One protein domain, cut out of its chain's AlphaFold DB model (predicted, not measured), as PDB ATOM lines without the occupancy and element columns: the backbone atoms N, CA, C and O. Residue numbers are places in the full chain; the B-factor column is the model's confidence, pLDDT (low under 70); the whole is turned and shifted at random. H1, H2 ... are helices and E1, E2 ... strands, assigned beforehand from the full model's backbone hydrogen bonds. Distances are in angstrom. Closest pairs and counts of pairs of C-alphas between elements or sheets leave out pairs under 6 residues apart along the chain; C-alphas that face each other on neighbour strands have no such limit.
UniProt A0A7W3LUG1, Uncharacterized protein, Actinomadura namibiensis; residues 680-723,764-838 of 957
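This is residues 680 to 723 and 764 to 838 of the 957 residues of an uncharacterized protein of Actinomadura namibiensis (UniProt A0A7W3LUG1). A strongly twisted sheet of six strands has one long helix, H1, set slantwise over one face; the second half of H1, residues 689 to 698, packs on E3, E4 and E5. A long stretch with no named element, residues 812 to 824, links E5 to the edge strand E6, its C-alphas 10 to 17 A from the mean of all C-alphas, and the tiny helix H2 only grazes the sheet, with its residues 720 to 722. The printed part has 119 residues with two named helices and six named strands, in the order H1 E1 H2 E2 E3 E4 E5 E6; the sheet runs E1 E3 E4 E5 E2 E6, all antiparallel, and the class is mixed, helices and strands. The whole is compact, with a radius of gyration of the C-alphas of 13.4 A and spans of 38 by 36 by 26 A.

H1 holds residues 680 to 698, 27.0 A long, and begins at C-alpha 680 (160.413, 200.456, 183.309). E1 is residues 706 to 710, and H2 is residues 720 to 723. After the cut, E2 holds residues 766 to 773, 22.3 A long. E3 is residues 784 to 788, E4 residues 791 to 798, 21.1 A long, and E5 residues 806 to 811, 16.5 A long. E6, residues 825 to 833, is 19.5 A long, bends by 75 degrees at residue 828 and ends at C-alpha 833 (173.123, 212.556, 167.076).

E1 and E6 are the edge strands of the sheet. E1 and E3 pair through N 708 and O 785, 2.8 A. E3 and E4 form a hairpin, with N 786 and O 793 at 2.8 A. E4 and E5 form another, with N 794 and O 809 at 2.8 A. E3 E4 E5 is a meander, each strand the antiparallel neighbour of the one before. With E2 it makes a Greek key, E2 being the antiparallel neighbour of E5: N 769 and O 808 are 2.8 A apart. E2 and E6 have N 768 and O 832 at 2.8 A. H1 is on one face of the sheet, giving two layers, at a height over the sheet of 9.7 A. It is over E4, E5 and, only just, with 3 C-alphas, E3; on the local plane it stands at 44 degrees to E5. Its closest C-alphas to E4 are those of Ala 697 and Gly 791, 4.8 A. H1 and H2 are close but not clearly touching, the C-alphas of Leu 686 and Leu 720 being 7.9 A apart. In H1 every O i to N i+4 pair is within hydrogen-bond range; H2 is too short for one.

The C-alphas farthest apart, of Asp 777 and Gly 838, are 39.9 A apart. Residues 724 to 763 are not printed, and C-alphas 723 and 764 are 15.3 A apart across the cut. The link E5 to E6 is long. Mean pLDDT of the printed part is 86.2; residues 700 to 702, 718, 777, 779 and 799 to 803 are under 70.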
ATOM      1  N   THR A 680     159.739 200.196 182.017       85.94
ATOM      2  CA  THR A 680     160.413 200.456 183.309       85.94
ATOM      3  C   THR A 680     161.837 199.876 183.373       85.94
ATOM      4  O   THR A 680     162.765 200.544 183.822       85.94
ATOM      5  N   ALA A 681     162.043 198.653 182.877       83.19
ATOM      6  CA  ALA A 681     163.371 198.030 182.853       83.19
ATOM      7  C   ALA A 681     164.339 198.745 181.892       83.19
ATOM      8  O   ALA A 681     165.525 198.902 182.182       83.19
ATOM      9  N   LYS A 682     163.815 199.232 180.761       86.81
ATOM     10  CA  LYS A 682     164.571 200.024 179.788       86.81
ATOM     11  C   LYS A 682     164.945 201.397 180.340       86.81
ATOM     12  O   LYS A 682     166.090 201.807 180.179       86.81
ATOM     13  N   LEU A 683     164.021 202.068 181.031       90.56
ATOM     14  CA  LEU A 683     164.297 203.302 181.771       90.56
ATOM     15  C   LEU A 683     165.491 203.111 182.708       90.56
ATOM     16  O   LEU A 683     166.410 203.930 182.710       90.56
ATOM     17  N   GLY A 684     165.486 202.019 183.477       88.31
ATOM     18  CA  GLY A 684     166.570 201.734 184.402       88.31
ATOM     19  C   GLY A 684     167.922 201.576 183.696       88.31
ATOM     20  O   GLY A 684     168.909 202.196 184.090       88.31
ATOM     21  N   ALA A 685     167.950 200.834 182.586       88.38
ATOM     22  CA  ALA A 685     169.156 200.681 181.774       88.38
ATOM     23  C   ALA A 685     169.644 201.999 181.149       88.38
ATOM     24  O   ALA A 685     170.843 202.270 181.185       88.38
ATOM     25  N   LEU A 686     168.739 202.825 180.611       91.56
ATOM     26  CA  LEU A 686     169.061 204.147 180.060       91.56
ATOM     27  C   LEU A 686     169.723 205.043 181.114       91.56
ATOM     28  O   LEU A 686     170.776 205.621 180.857       91.56
ATOM     29  N   ARG A 687     169.135 205.128 182.316       91.75
ATOM     30  CA  ARG A 687     169.677 205.942 183.415       91.75
ATOM     31  C   ARG A 687     171.043 205.452 183.864       91.75
ATOM     32  O   ARG A 687     171.947 206.266 183.999       91.75
ATOM     33  N   ARG A 688     171.214 204.138 184.017       88.75
ATOM     34  CA  ARG A 688     172.497 203.571 184.444       88.75
ATOM     35  C   ARG A 688     173.602 203.791 183.412       88.75
ATOM     36  O   ARG A 688     174.720 204.133 183.775       88.75
ATOM     37  N   VAL A 689     173.295 203.643 182.122       91.69
ATOM     38  CA  VAL A 689     174.247 203.956 181.044       91.69
ATOM     39  C   VAL A 689     174.615 205.443 181.045       91.69
ATOM     40  O   VAL A 689     175.791 205.775 180.894       91.69
ATOM     41  N   ALA A 690     173.631 206.331 181.233       93.69
ATOM     42  CA  ALA A 690     173.875 207.767 181.311       93.69
ATOM     43  C   ALA A 690     174.772 208.125 182.507       93.69
ATOM     44  O   ALA A 690     175.749 208.845 182.330       93.69
ATOM     45  N   GLU A 691     174.487 207.566 183.683       92.12
ATOM     46  CA  GLU A 691     175.264 207.757 184.911       92.12
ATOM     47  C   GLU A 691     176.725 207.323 184.737       92.12
ATOM     48  O   GLU A 691     177.626 208.119 184.987       92.12
ATOM     49  N   ILE A 692     176.967 206.111 184.214       91.56
ATOM     50  CA  ILE A 692     178.317 205.590 183.933       91.56
ATOM     51  C   ILE A 692     179.116 206.569 183.057       91.56
ATOM     52  O   ILE A 692     180.277 206.869 183.337       91.56
ATOM     53  N   LEU A 693     178.505 207.061 181.978       94.56
ATOM     54  CA  LEU A 693     179.165 207.963 181.034       94.56
ATOM     55  C   LEU A 693     179.374 209.368 181.607       94.56
ATOM     56  O   LEU A 693     180.410 209.983 181.353       94.56
ATOM     57  N   GLN A 694     178.419 209.879 182.380       94.38
ATOM     58  CA  GLN A 694     178.527 211.176 183.044       94.38
ATOM     59  C   GLN A 694     179.613 211.159 184.123       94.38
ATOM     60  O   GLN A 694     180.446 212.065 184.158       94.38
ATOM     61  N   GLU A 695     179.670 210.106 184.943       92.38
ATOM     62  CA  GLU A 695     180.722 209.923 185.942       92.38
ATOM     63  C   GLU A 695     182.098 209.830 185.269       92.38
ATOM     64  O   GLU A 695     183.023 210.562 185.630       92.38
ATOM     65  N   ALA A 696     182.227 209.008 184.226       92.56
ATOM     66  CA  ALA A 696     183.463 208.875 183.461       92.56
ATOM     67  C   ALA A 696     183.915 210.201 182.825       92.56
ATOM     68  O   ALA A 696     185.112 210.496 182.796       92.56
ATOM     69  N   ALA A 697     182.966 211.010 182.345       91.00
ATOM     70  CA  ALA A 697     183.237 212.311 181.744       91.00
ATOM     71  C   ALA A 697     183.615 213.397 182.769       91.00
ATOM     72  O   ALA A 697     184.238 214.385 182.387       91.00
ATOM     73  N   SER A 698     183.261 213.220 184.047       86.44
ATOM     74  CA  SER A 698     183.587 214.160 185.134       86.44
ATOM     75  C   SER A 698     185.032 214.053 185.641       86.44
ATOM     76  O   SER A 698     185.528 214.953 186.319       86.44
ATOM     77  N   ARG A 699     185.731 212.961 185.303       75.12
ATOM     78  CA  ARG A 699     187.152 212.761 185.625       75.12
ATOM     79  C   ARG A 699     188.005 213.733 184.792       75.12
ATOM     80  O   ARG A 699     187.624 214.063 183.671       75.12
ATOM     81  N   SER A 700     189.135 214.201 185.336       61.53
ATOM     82  CA  SER A 700     189.975 215.287 184.778       61.53
ATOM     83  C   SER A 700     190.170 215.245 183.253       61.53
ATOM     84  O   SER A 700     190.206 214.165 182.655       61.53
ATOM     85  N   ASP A 701     190.335 216.416 182.634       66.12
ATOM     86  CA  ASP A 701     190.478 216.571 181.180       66.12
ATOM     87  C   ASP A 701     191.572 215.674 180.585       66.12
ATOM     88  O   ASP A 701     192.672 215.539 181.128       66.12
ATOM     89  N   ALA A 702     191.268 215.065 179.436       66.94
ATOM     90  CA  ALA A 702     192.177 214.180 178.722       66.94
ATOM     91  C   ALA A 702     192.605 214.802 177.392       66.94
ATOM     92  O   ALA A 702     191.770 215.135 176.559       66.94
ATOM     93  N   ALA A 703     193.913 214.892 177.139       76.19
ATOM     94  CA  ALA A 703     194.419 215.379 175.853       76.19
ATOM     95  C   ALA A 703     194.175 214.389 174.691       76.19
ATOM     96  O   ALA A 703     194.148 214.788 173.528       76.19
ATOM     97  N   GLN A 704     194.025 213.093 174.991       82.12
ATOM     98  CA  GLN A 704     193.828 212.018 174.013       82.12
ATOM     99  C   GLN A 704     192.854 210.957 174.538       82.12
ATOM    100  O   GLN A 704     192.685 210.794 175.752       82.12
ATOM    101  N   VAL A 705     192.245 210.212 173.608       88.75
ATOM    102  CA  VAL A 705     191.378 209.074 173.936       88.75
ATOM    103  C   VAL A 705     192.199 207.974 174.615       88.75
ATOM    104  O   VAL A 705     193.213 207.539 174.071       88.75
ATOM    105  N   HIS A 706     191.760 207.500 175.780       90.38
ATOM    106  CA  HIS A 706     192.409 206.403 176.502       90.38
ATOM    107  C   HIS A 706     191.382 205.546 177.264       90.38
ATOM    108  O   HIS A 706     190.304 206.043 177.612       90.38
ATOM    109  N   PRO A 707     191.669 204.254 177.504       92.06
ATOM    110  CA  PRO A 707     190.739 203.374 178.200       92.06
ATOM    111  C   PRO A 707     190.695 203.710 179.696       92.06
ATOM    112  O   PRO A 707     191.734 203.911 180.321       92.06
ATOM    113  N   LEU A 708     189.493 203.736 180.272       91.19
ATOM    114  CA  LEU A 708     189.259 203.875 181.717       91.19
ATOM    115  C   LEU A 708     189.043 202.524 182.408       91.19
ATOM    116  O   LEU A 708     189.113 202.442 183.631       91.19
ATOM    117  N   GLY A 709     188.777 201.473 181.633       90.50
ATOM    118  CA  GLY A 709     188.550 200.123 182.129       90.50
ATOM    119  C   GLY A 709     187.343 199.476 181.466       90.50
ATOM    120  O   GLY A 709     186.950 199.837 180.352       90.50
ATOM    121  N   ARG A 710     186.759 198.501 182.159       90.12
ATOM    122  CA  ARG A 710     185.523 197.841 181.747       90.12
ATOM    123  C   ARG A 710     184.455 198.014 182.806       90.12
ATOM    124  O   ARG A 710     184.743 197.933 183.994       90.12
ATOM    125  N   VAL A 711     183.234 198.214 182.342       89.50
ATOM    126  CA  VAL A 711     182.029 198.280 183.161       89.50
ATOM    127  C   VAL A 711     181.032 197.243 182.679       89.50
ATOM    128  O   VAL A 711     180.996 196.878 181.501       89.50
ATOM    129  N   GLU A 712     180.192 196.781 183.592       85.31
ATOM    130  CA  GLU A 712     179.075 195.933 183.222       85.31
ATOM    131  C   GLU A 712     177.995 196.769 182.523       85.31
ATOM    132  O   GLU A 712     177.472 197.739 183.072       85.31
ATOM    133  N   VAL A 713     177.668 196.411 181.280       84.75
ATOM    134  CA  VAL A 713     176.590 197.072 180.534       84.75
ATOM    135  C   VAL A 713     175.252 196.482 180.989       84.75
ATOM    136  O   VAL A 713     175.069 195.268 180.836       84.75
ATOM    137  N   PRO A 714     174.293 197.303 181.461       83.00
ATOM    138  CA  PRO A 714     173.006 196.819 181.948       83.00
ATOM    139  C   PRO A 714     172.300 195.903 180.944       83.00
ATOM    140  O   PRO A 714     172.283 196.170 179.740       83.00
ATOM    141  N   ARG A 715     171.653 194.837 181.432       72.19
ATOM    142  CA  ARG A 715     171.001 193.808 180.596       72.19
ATOM    143  C   ARG A 715     170.056 194.386 179.536       72.19
ATOM    144  O   ARG A 715     170.055 193.921 178.398       72.19
ATOM    145  N   PHE A 716     169.278 195.407 179.894       76.56
ATOM    146  CA  PHE A 716     168.286 196.038 179.015       76.56
ATOM    147  C   PHE A 716     168.833 197.221 178.198       76.56
ATOM    148  O   PHE A 716     168.064 197.903 177.528       76.56
ATOM    149  N   ALA A 717     170.150 197.459 178.216       79.31
ATOM    150  CA  ALA A 717     170.796 198.471 177.376       79.31
ATOM    151  C   ALA A 717     171.057 197.987 175.932       79.31
ATOM    152  O   ALA A 717     171.481 198.756 175.067       79.31
ATOM    153  N   GLY A 718     170.811 196.704 175.644       68.50
ATOM    154  CA  GLY A 718     170.871 196.171 174.284       68.50
ATOM    155  C   GLY A 718     169.786 196.780 173.392       68.50
ATOM    156  O   GLY A 718     168.626 196.862 173.784       68.50
ATOM    157  N   GLY A 719     170.152 197.203 172.180       73.44
ATOM    158  CA  GLY A 719     169.218 197.776 171.209       73.44
ATOM    159  C   GLY A 719     168.863 199.247 171.443       73.44
ATOM    160  O   GLY A 719     168.080 199.793 170.673       73.44
ATOM    161  N   LEU A 720     169.450 199.920 172.443       81.69
ATOM    162  CA  LEU A 720     169.239 201.361 172.669       81.69
ATOM    163  C   LEU A 720     169.568 202.208 171.429       81.69
ATOM    164  O   LEU A 720     168.841 203.148 171.118       81.69
ATOM    165  N   TRP A 721     170.603 201.823 170.677       82.31
ATOM    166  CA  TRP A 721     171.009 202.468 169.423       82.31
ATOM    167  C   TRP A 721     169.964 202.385 168.300       82.31
ATOM    168  O   TRP A 721     170.123 203.055 167.290       82.31
ATOM    169  N   ILE A 722     168.928 201.549 168.434       81.19
ATOM    170  CA  ILE A 722     167.834 201.460 167.454       81.19
ATOM    171  C   ILE A 722     166.866 202.635 167.626       81.19
ATOM    172  O   ILE A 722     166.312 203.121 166.651       81.19
ATOM    173  N   ALA A 723     166.639 203.072 168.868       84.62
ATOM    174  CA  ALA A 723     165.701 204.150 169.175       84.62
ATOM    175  C   ALA A 723     166.386 205.516 169.340       84.62
ATOM    176  O   ALA A 723     165.718 206.548 169.243       84.62
ATOM    177  N   GLY A 764     171.676 217.619 172.539       92.12
ATOM    178  CA  GLY A 764     172.817 217.409 171.656       92.12
ATOM    179  C   GLY A 764     174.072 216.910 172.372       92.12
ATOM    180  O   GLY A 764     175.126 216.842 171.749       92.12
ATOM    181  N   ARG A 765     173.996 216.519 173.652       95.06
ATOM    182  CA  ARG A 765     175.158 216.056 174.441       95.06
ATOM    183  C   ARG A 765     175.514 214.591 174.254       95.06
ATOM    184  O   ARG A 765     176.472 214.097 174.853       95.06
ATOM    185  N   TRP A 766     174.770 213.898 173.400       95.38
ATOM    186  CA  TRP A 766     174.890 212.464 173.185       95.38
ATOM    187  C   TRP A 766     174.979 212.141 171.698       95.38
ATOM    188  O   TRP A 766     174.268 212.729 170.877       95.38
ATOM    189  N   ARG A 767     175.805 211.153 171.347       94.31
ATOM    190  CA  ARG A 767     175.822 210.569 170.001       94.31
ATOM    191  C   ARG A 767     176.192 209.093 170.022       94.31
ATOM    192  O   ARG A 767     176.933 208.641 170.896       94.31
ATOM    193  N   VAL A 768     175.694 208.346 169.045       94.00
ATOM    194  CA  VAL A 768     175.986 206.923 168.859       94.00
ATOM    195  C   VAL A 768     176.850 206.736 167.621       94.00
ATOM    196  O   VAL A 768     176.479 207.116 166.515       94.00
ATOM    197  N   HIS A 769     178.003 206.104 167.804       93.31
ATOM    198  CA  HIS A 769     178.920 205.738 166.733       93.31
ATOM    199  C   HIS A 769     178.733 204.291 166.303       93.31
ATOM    200  O   HIS A 769     178.475 203.400 167.115       93.31
ATOM    201  N   TYR A 770     178.978 204.069 165.014       90.88
ATOM    202  CA  TYR A 770     178.951 202.764 164.367       90.88
ATOM    203  C   TYR A 770     180.355 202.458 163.868       90.88
ATOM    204  O   TYR A 770     180.807 202.988 162.847       90.88
ATOM    205  N   LEU A 771     181.067 201.628 164.621       91.06
ATOM    206  CA  LEU A 771     182.457 201.281 164.354       91.06
ATOM    207  C   LEU A 771     182.560 199.847 163.823       91.06
ATOM    208  O   LEU A 771     181.676 199.022 164.036       91.06
ATOM    209  N   THR A 772     183.652 199.530 163.141       89.12
ATOM    210  CA  THR A 772     184.029 198.158 162.783       89.12
ATOM    211  C   THR A 772     185.462 197.898 163.224       89.12
ATOM    212  O   THR A 772     186.298 198.805 163.189       89.12
ATOM    213  N   SER A 773     185.747 196.670 163.657       85.88
ATOM    214  CA  SER A 773     187.106 196.262 164.022       85.88
ATOM    215  C   SER A 773     188.001 196.242 162.779       85.88
ATOM    216  O   SER A 773     187.576 195.763 161.725       85.88
ATOM    217  N   LEU A 774     189.228 196.764 162.891       84.19
ATOM    218  CA  LEU A 774     190.218 196.758 161.806       84.19
ATOM    219  C   LEU A 774     190.765 195.353 161.521       84.19
ATOM    220  O   LEU A 774     191.011 195.010 160.368       84.19
ATOM    221  N   THR A 775     190.952 194.553 162.568       78.38
ATOM    222  CA  THR A 775     191.614 193.238 162.537       78.38
ATOM    223  C   THR A 775     190.626 192.081 162.642       78.38
ATOM    224  O   THR A 775     190.911 190.986 162.167       78.38
ATOM    225  N   GLY A 776     189.449 192.307 163.235       70.44
ATOM    226  CA  GLY A 776     188.415 191.281 163.380       70.44
ATOM    227  C   GLY A 776     188.701 190.196 164.426       70.44
ATOM    228  O   GLY A 776     187.893 189.291 164.588       70.44
ATOM    229  N   ASP A 777     189.825 190.296 165.130       69.56
ATOM    230  CA  ASP A 777     190.323 189.360 166.147       69.56
ATOM    231  C   ASP A 777     189.764 189.621 167.553       69.56
ATOM    232  O   ASP A 777     189.812 188.748 168.419       69.56
ATOM    233  N   ARG A 778     189.197 190.809 167.797       71.94
ATOM    234  CA  ARG A 778     188.526 191.113 169.065       71.94
ATOM    235  C   ARG A 778     187.316 190.194 169.213       71.94
ATOM    236  O   ARG A 778     186.437 190.199 168.350       71.94
ATOM    237  N   GLN A 779     187.263 189.449 170.315       64.75
ATOM    238  CA  GLN A 779     186.153 188.542 170.631       64.75
ATOM    239  C   GLN A 779     185.148 189.152 171.615       64.75
ATOM    240  O   GLN A 779     183.964 188.845 171.538       64.75
ATOM    241  N   ASP A 780     185.587 190.075 172.473       77.00
ATOM    242  CA  ASP A 780     184.727 190.751 173.439       77.00
ATOM    243  C   ASP A 780     185.212 192.188 173.646       77.00
ATOM    244  O   ASP A 780     186.331 192.395 174.100       77.00
ATOM    245  N   ALA A 781     184.398 193.171 173.267       85.88
ATOM    246  CA  ALA A 781     184.671 194.600 173.460       85.88
ATOM    247  C   ALA A 781     183.546 195.307 174.229       85.88
ATOM    248  O   ALA A 781     183.612 196.511 174.472       85.88
ATOM    249  N   LYS A 782     182.483 194.576 174.584       88.88
ATOM    250  CA  LYS A 782     181.320 195.139 175.262       88.88
ATOM    251  C   LYS A 782     181.731 195.588 176.667       88.88
ATOM    252  O   LYS A 782     182.449 194.877 177.363       88.88
ATOM    253  N   GLY A 783     181.273 196.768 177.075       90.62
ATOM    254  CA  GLY A 783     181.590 197.339 178.382       90.62
ATOM    255  C   GLY A 783     182.923 198.072 178.460       90.62
ATOM    256  O   GLY A 783     183.238 198.612 179.513       90.62
ATOM    257  N   GLU A 784     183.710 198.145 177.381       93.25
ATOM    258  CA  GLU A 784     184.898 199.001 177.381       93.25
ATOM    259  C   GLU A 784     184.495 200.474 177.498       93.25
ATOM    260  O   GLU A 784     183.742 200.998 176.670       93.25
ATOM    261  N   LEU A 785     185.016 201.118 178.541       94.25
ATOM    262  CA  LEU A 785     184.780 202.512 178.875       94.25
ATOM    263  C   LEU A 785     186.032 203.323 178.544       94.25
ATOM    264  O   LEU A 785     187.147 202.970 178.935       94.25
ATOM    265  N   TRP A 786     185.837 204.426 177.839       94.12
ATOM    266  CA  TRP A 786     186.901 205.265 177.309       94.12
ATOM    267  C   TRP A 786     186.682 206.710 177.724       94.12
ATOM    268  O   TRP A 786     185.561 207.218 177.687       94.12
ATOM    269  N   ARG A 787     187.772 207.396 178.059       92.62
ATOM    270  CA  ARG A 787     187.786 208.853 178.134       92.62
ATOM    271  C   ARG A 787     188.028 209.398 176.732       92.62
ATOM    272  O   ARG A 787     188.906 208.901 176.029       92.62
ATOM    273  N   THR A 788     187.271 210.410 176.332       91.81
ATOM    274  CA  THR A 788     187.468 211.177 175.095       91.81
ATOM    275  C   THR A 788     187.883 212.611 175.443       91.81
ATOM    276  O   THR A 788     187.683 213.033 176.586       91.81
ATOM    277  N   PRO A 789     188.473 213.379 174.505       88.94
ATOM    278  CA  PRO A 789     188.931 214.738 174.798       88.94
ATOM    279  C   PRO A 789     187.842 215.676 175.319       88.94
ATOM    280  O   PRO A 789     188.132 216.587 176.082       88.94
ATOM    281  N   SER A 790     186.592 215.442 174.923       88.19
ATOM    282  CA  SER A 790     185.447 216.256 175.321       88.19
ATOM    283  C   SER A 790     184.432 215.500 176.183       88.19
ATOM    284  O   SER A 790     183.368 216.030 176.477       88.19
ATOM    285  N   GLY A 791     184.718 214.262 176.601       93.88
ATOM    286  CA  GLY A 791     183.665 213.397 177.124       93.88
ATOM    287  C   GLY A 791     184.078 211.966 177.453       93.88
ATOM    288  O   GLY A 791     185.235 211.674 177.757       93.88
ATOM    289  N   ALA A 792     183.123 211.051 177.431       95.56
ATOM    290  CA  ALA A 792     183.375 209.629 177.630       95.56
ATOM    291  C   ALA A 792     182.596 208.806 176.608       95.56
ATOM    292  O   ALA A 792     181.544 209.232 176.136       95.56
ATOM    293  N   ALA A 793     183.111 207.624 176.285       95.56
ATOM    294  CA  ALA A 793     182.507 206.701 175.337       95.56
ATOM    295  C   ALA A 793     182.428 205.285 175.922       95.56
ATOM    296  O   ALA A 793     183.370 204.815 176.557       95.56
ATOM    297  N   LEU A 794     181.309 204.601 175.689       94.94
ATOM    298  CA  LEU A 794     181.031 203.255 176.185       94.94
ATOM    299  C   LEU A 794     180.622 202.345 175.029       94.94
ATOM    300  O   LEU A 794     179.676 202.641 174.293       94.94
ATOM    301  N   ILE A 795     181.299 201.205 174.901       92.81
ATOM    302  CA  ILE A 795     180.926 200.174 173.931       92.81
ATOM    303  C   ILE A 795     179.724 199.377 174.462       92.81
ATOM    304  O   ILE A 795     179.847 198.589 175.401       92.81
ATOM    305  N   LEU A 796     178.556 199.542 173.835       89.00
ATOM    306  CA  LEU A 796     177.298 198.903 174.250       89.00
ATOM    307  C   LEU A 796     177.128 197.483 173.691       89.00
ATOM    308  O   LEU A 796     176.456 196.644 174.297       89.00
ATOM    309  N   GLY A 797     177.729 197.196 172.536       84.44
ATOM    310  CA  GLY A 797     177.626 195.891 171.895       84.44
ATOM    311  C   GLY A 797     178.568 195.736 170.710       84.44
ATOM    312  O   GLY A 797     178.884 196.703 170.022       84.44
ATOM    313  N   TYR A 798     178.999 194.498 170.475       79.19
ATOM    314  CA  TYR A 798     179.914 194.131 169.401       79.19
ATOM    315  C   TYR A 798     179.707 192.662 169.020       79.19
ATOM    316  O   TYR A 798     179.510 191.809 169.884       79.19
ATOM    317  N   GLN A 799     179.741 192.364 167.724       67.50
ATOM    318  CA  GLN A 799     179.735 190.996 167.207       67.50
ATOM    319  C   GLN A 799     181.117 190.752 166.589       67.50
ATOM    320  O   GLN A 799     181.414 191.353 165.564       67.50
ATOM    321  N   GLY A 800     181.953 189.933 167.239       60.75
ATOM    322  CA  GLY A 800     183.387 189.680 166.990       60.75
ATOM    323  C   GLY A 800     183.848 189.365 165.559       60.75
ATOM    324  O   GLY A 800     184.312 188.257 165.314       60.75
ATOM    325  N   HIS A 801     183.693 190.279 164.593       60.75
ATOM    326  CA  HIS A 801     183.994 190.051 163.174       60.75
ATOM    327  C   HIS A 801     184.308 191.374 162.437       60.75
ATOM    328  O   HIS A 801     183.625 192.374 162.673       60.75
ATOM    329  N   PRO A 802     185.237 191.405 161.456       59.66
ATOM    330  CA  PRO A 802     185.717 192.639 160.796       59.66
ATOM    331  C   PRO A 802     184.697 193.373 159.899       59.66
ATOM    332  O   PRO A 802     185.007 194.399 159.293       59.66
ATOM    333  N   HIS A 803     183.471 192.858 159.790       66.12
ATOM    334  CA  HIS A 803     182.385 193.436 158.977       66.12
ATOM    335  C   HIS A 803     181.114 193.715 159.789       66.12
ATOM    336  O   HIS A 803     180.091 194.129 159.236       66.12
ATOM    337  N   ARG A 804     181.148 193.440 161.094       80.06
ATOM    338  CA  ARG A 804     180.020 193.646 161.997       80.06
ATOM    339  C   ARG A 804     180.155 194.991 162.697       80.06
ATOM    340  O   ARG A 804     181.252 195.509 162.880       80.06
ATOM    341  N   GLU A 805     179.010 195.557 163.049       81.81
ATOM    342  CA  GLU A 805     178.944 196.858 163.705       81.81
ATOM    343  C   GLU A 805     179.186 196.718 165.210       81.81
ATOM    344  O   GLU A 805     178.701 195.792 165.866       81.81
ATOM    345  N   CYS A 806     179.971 197.652 165.728       88.38
ATOM    346  CA  CYS A 806     180.154 197.951 167.132       88.38
ATOM    347  C   CYS A 806     179.429 199.263 167.424       88.38
ATOM    348  O   CYS A 806     179.604 200.240 166.690       88.38
ATOM    349  N   TYR A 807     178.619 199.268 168.477       90.75
ATOM    350  CA  TYR A 807     177.794 200.409 168.858       90.75
ATOM    351  C   TYR A 807     178.429 201.093 170.061       90.75
ATOM    352  O   TYR A 807     178.566 200.476 171.124       90.75
ATOM    353  N   VAL A 808     178.815 202.357 169.896       94.00
ATOM    354  CA  VAL A 808     179.496 203.129 170.940       94.00
ATOM    355  C   VAL A 808     178.688 204.374 171.252       94.00
ATOM    356  O   VAL A 808     178.494 205.215 170.381       94.00
ATOM    357  N   LEU A 809     178.222 204.498 172.489       95.31
ATOM    358  CA  LEU A 809     177.551 205.704 172.959       95.31
ATOM    359  C   LEU A 809     178.591 206.653 173.549       95.31
ATOM    360  O   LEU A 809     179.378 206.244 174.400       95.31
ATOM    361  N   GLU A 810     178.582 207.906 173.108       95.56
ATOM    362  CA  GLU A 810     179.452 208.965 173.609       95.56
ATOM    363  C   GLU A 810     178.631 210.087 174.248       95.56
ATOM    364  O   GLU A 810     177.601 210.499 173.712       95.56
ATOM    365  N   HIS A 811     179.125 210.587 175.379       95.94
ATOM    366  CA  HIS A 811     178.586 211.722 176.118       95.94
ATOM    367  C   HIS A 811     179.622 212.844 176.198       95.94
ATOM    368  O   HIS A 811     180.752 212.586 176.619       95.94
ATOM    369  N   SER A 812     179.223 214.076 175.876       94.19
ATOM    370  CA  SER A 812     180.008 215.298 176.091       94.19
ATOM    371  C   SER A 812     179.256 216.254 177.024       94.19
ATOM    372  O   SER A 812     178.140 216.651 176.688       94.19
ATOM    373  N   PRO A 813     179.840 216.694 178.158       92.38
ATOM    374  CA  PRO A 813     179.181 217.639 179.060       92.38
ATOM    375  C   PRO A 813     178.795 218.977 178.408       92.38
ATOM    376  O   PRO A 813     177.819 219.591 178.841       92.38
ATOM    377  N   THR A 814     179.537 219.435 177.390       90.06
ATOM    378  CA  THR A 814     179.253 220.699 176.681       90.06
ATOM    379  C   THR A 814     178.424 220.507 175.413       90.06
ATOM    380  O   THR A 814     177.844 221.471 174.926       90.06
ATOM    381  N   GLY A 815     178.345 219.279 174.887       90.00
ATOM    382  CA  GLY A 815     177.800 218.992 173.556       90.00
ATOM    383  C   GLY A 815     178.817 219.156 172.425       90.00
ATOM    384  O   GLY A 815     178.553 218.743 171.299       90.00
ATOM    385  N   ASP A 816     180.014 219.671 172.719       89.75
ATOM    386  CA  ASP A 816     181.105 219.711 171.748       89.75
ATOM    387  C   ASP A 816     181.776 218.343 171.671       89.75
ATOM    388  O   ASP A 816     182.158 217.750 172.686       89.75
ATOM    389  N   PHE A 817     181.958 217.833 170.456       90.81
ATOM    390  CA  PHE A 817     182.556 216.525 170.248       90.81
ATOM    391  C   PHE A 817     183.836 216.587 169.422       90.81
ATOM    392  O   PHE A 817     183.823 216.984 168.257       90.81
ATOM    393  N   ALA A 818     184.930 216.071 169.984       87.81
ATOM    394  CA  ALA A 818     186.129 215.757 169.212       87.81
ATOM    395  C   ALA A 818     185.921 214.493 168.341       87.81
ATOM    396  O   ALA A 818     185.036 213.683 168.630       87.81
ATOM    397  N   PRO A 819     186.714 214.264 167.276       88.12
ATOM    398  CA  PRO A 819     186.689 213.001 166.538       88.12
ATOM    399  C   PRO A 819     186.973 211.789 167.443       88.12
ATOM    400  O   PRO A 819     187.966 211.770 168.175       88.12
ATOM    401  N   LEU A 820     186.119 210.762 167.375       89.56
ATOM    402  CA  LEU A 820     186.262 209.553 168.186       89.56
ATOM    403  C   LEU A 820     187.245 208.571 167.527       89.56
ATOM    404  O   LEU A 820     186.861 207.685 166.765       89.56
ATOM    405  N   ASN A 821     188.531 208.716 167.845       88.00
ATOM    406  CA  ASN A 821     189.598 207.856 167.328       88.00
ATOM    407  C   ASN A 821     189.931 206.723 168.315       88.00
ATOM    408  O   ASN A 821     190.928 206.797 169.035       88.00
ATOM    409  N   LEU A 822     189.099 205.674 168.368       89.50
ATOM    410  CA  LEU A 822     189.392 204.495 169.195       89.50
ATOM    411  C   LEU A 822     190.457 203.596 168.530       89.50
ATOM    412  O   LEU A 822     190.272 203.185 167.380       89.50
ATOM    413  N   PRO A 823     191.542 203.214 169.232       87.94
ATOM    414  CA  PRO A 823     192.565 202.324 168.680       87.94
ATOM    415  C   PRO A 823     191.996 200.976 168.208       87.94
ATOM    416  O   PRO A 823     191.290 200.292 168.950       87.94
ATOM    417  N   GLY A 824     192.331 200.568 166.979       86.81
ATOM    418  CA  GLY A 824     191.869 199.300 166.394       86.81
ATOM    419  C   GLY A 824     190.465 199.345 165.776       86.81
ATOM    420  O   GLY A 824     189.992 198.327 165.269       86.81
ATOM    421  N   TRP A 825     189.811 200.508 165.782       89.00
ATOM    422  CA  TRP A 825     188.472 200.701 165.236       89.00
ATOM    423  C   TRP A 825     188.486 201.650 164.042       89.00
ATOM    424  O   TRP A 825     189.300 202.567 163.956       89.00
ATOM    425  N   ARG A 826     187.543 201.443 163.123       89.75
ATOM    426  CA  ARG A 826     187.256 202.373 162.031       89.75
ATOM    427  C   ARG A 826     185.781 202.722 162.020       89.75
ATOM    428  O   ARG A 826     184.934 201.838 162.140       89.75
ATOM    429  N   GLN A 827     185.480 203.996 161.816       89.88
ATOM    430  CA  GLN A 827     184.114 204.460 161.656       89.88
ATOM    431  C   GLN A 827     183.501 203.939 160.351       89.88
ATOM    432  O   GLN A 827     184.123 203.996 159.291       89.88
ATOM    433  N   ARG A 828     182.294 203.374 160.444       86.12
ATOM    434  CA  ARG A 828     181.585 202.749 159.319       86.12
ATOM    435  C   ARG A 828     180.580 203.691 158.662       86.12
ATOM    436  O   ARG A 828     180.398 203.621 157.452       86.12
ATOM    437  N   ARG A 829     179.924 204.533 159.461       84.38
ATOM    438  CA  ARG A 829     178.996 205.580 159.016       84.38
ATOM    439  C   ARG A 829     179.043 206.771 159.971       84.38
ATOM    440  O   ARG A 829     179.658 206.677 161.036       84.38
ATOM    441  N   LEU A 830     178.403 207.872 159.590       84.56
ATOM    442  CA  LEU A 830     178.258 209.047 160.451       84.56
ATOM    443  C   LEU A 830     177.590 208.675 161.788       84.56
ATOM    444  O   LEU A 830     176.772 207.750 161.812       84.56
ATOM    445  N   PRO A 831     177.954 209.338 162.901       89.88
ATOM    446  CA  PRO A 831     177.317 209.087 164.182       89.88
ATOM    447  C   PRO A 831     175.881 209.603 164.157       89.88
ATOM    448  O   PRO A 831     175.620 210.692 163.641       89.88
ATOM    449  N   ASP A 832     174.977 208.857 164.778       89.69
ATOM    450  CA  ASP A 832     173.627 209.342 165.026       89.69
ATOM    451  C   ASP A 832     173.689 210.307 166.217       89.69
ATOM    452  O   ASP A 832     174.236 209.976 167.271       89.69
ATOM    453  N   ILE A 833     173.188 211.527 166.031       89.81
ATOM    454  CA  ILE A 833     173.123 212.556 167.076       89.81
ATOM    455  C   ILE A 833     171.793 212.482 167.815       89.81
ATOM    456  O   ILE A 833     170.812 211.930 167.310       89.81
ATOM    457  N   GLN A 834     171.756 213.041 169.020       89.19
ATOM    458  CA  GLN A 834     170.504 213.187 169.744       89.19
ATOM    459  C   GLN A 834     169.528 214.052 168.928       89.19
ATOM    460  O   GLN A 834     169.869 215.158 168.514       89.19
ATOM    461  N   GLY A 835     168.348 213.500 168.653       88.38
ATOM    462  CA  GLY A 835     167.303 214.136 167.853       88.38
ATOM    463  C   GLY A 835     166.306 214.925 168.701       88.38
ATOM    464  O   GLY A 835     166.617 215.367 169.810       88.38
ATOM    465  N   TRP A 836     165.081 215.059 168.196       94.69
ATOM    466  CA  TRP A 836     163.953 215.625 168.936       94.69
ATOM    467  C   TRP A 836     163.755 214.904 170.281       94.69
ATOM    468  O   TRP A 836     163.901 213.689 170.375       94.69
ATOM    469  N   GLY A 837     163.419 215.639 171.341       93.62
ATOM    470  CA  GLY A 837     163.328 215.076 172.691       93.62
ATOM    471  C   GLY A 837     162.939 216.100 173.754       93.62
ATOM    472  O   GLY A 837     162.441 217.176 173.429       93.62
ATOM    473  N   GLY A 838     163.159 215.771 175.022       94.44
ATOM    474  CA  GLY A 838     162.936 216.639 176.177       94.44
ATOM    475  C   GLY A 838     161.710 216.235 176.988       94.44
ATOM    476  O   GLY A 838     160.627 216.042 176.436       94.44
TER     477      GLY A 838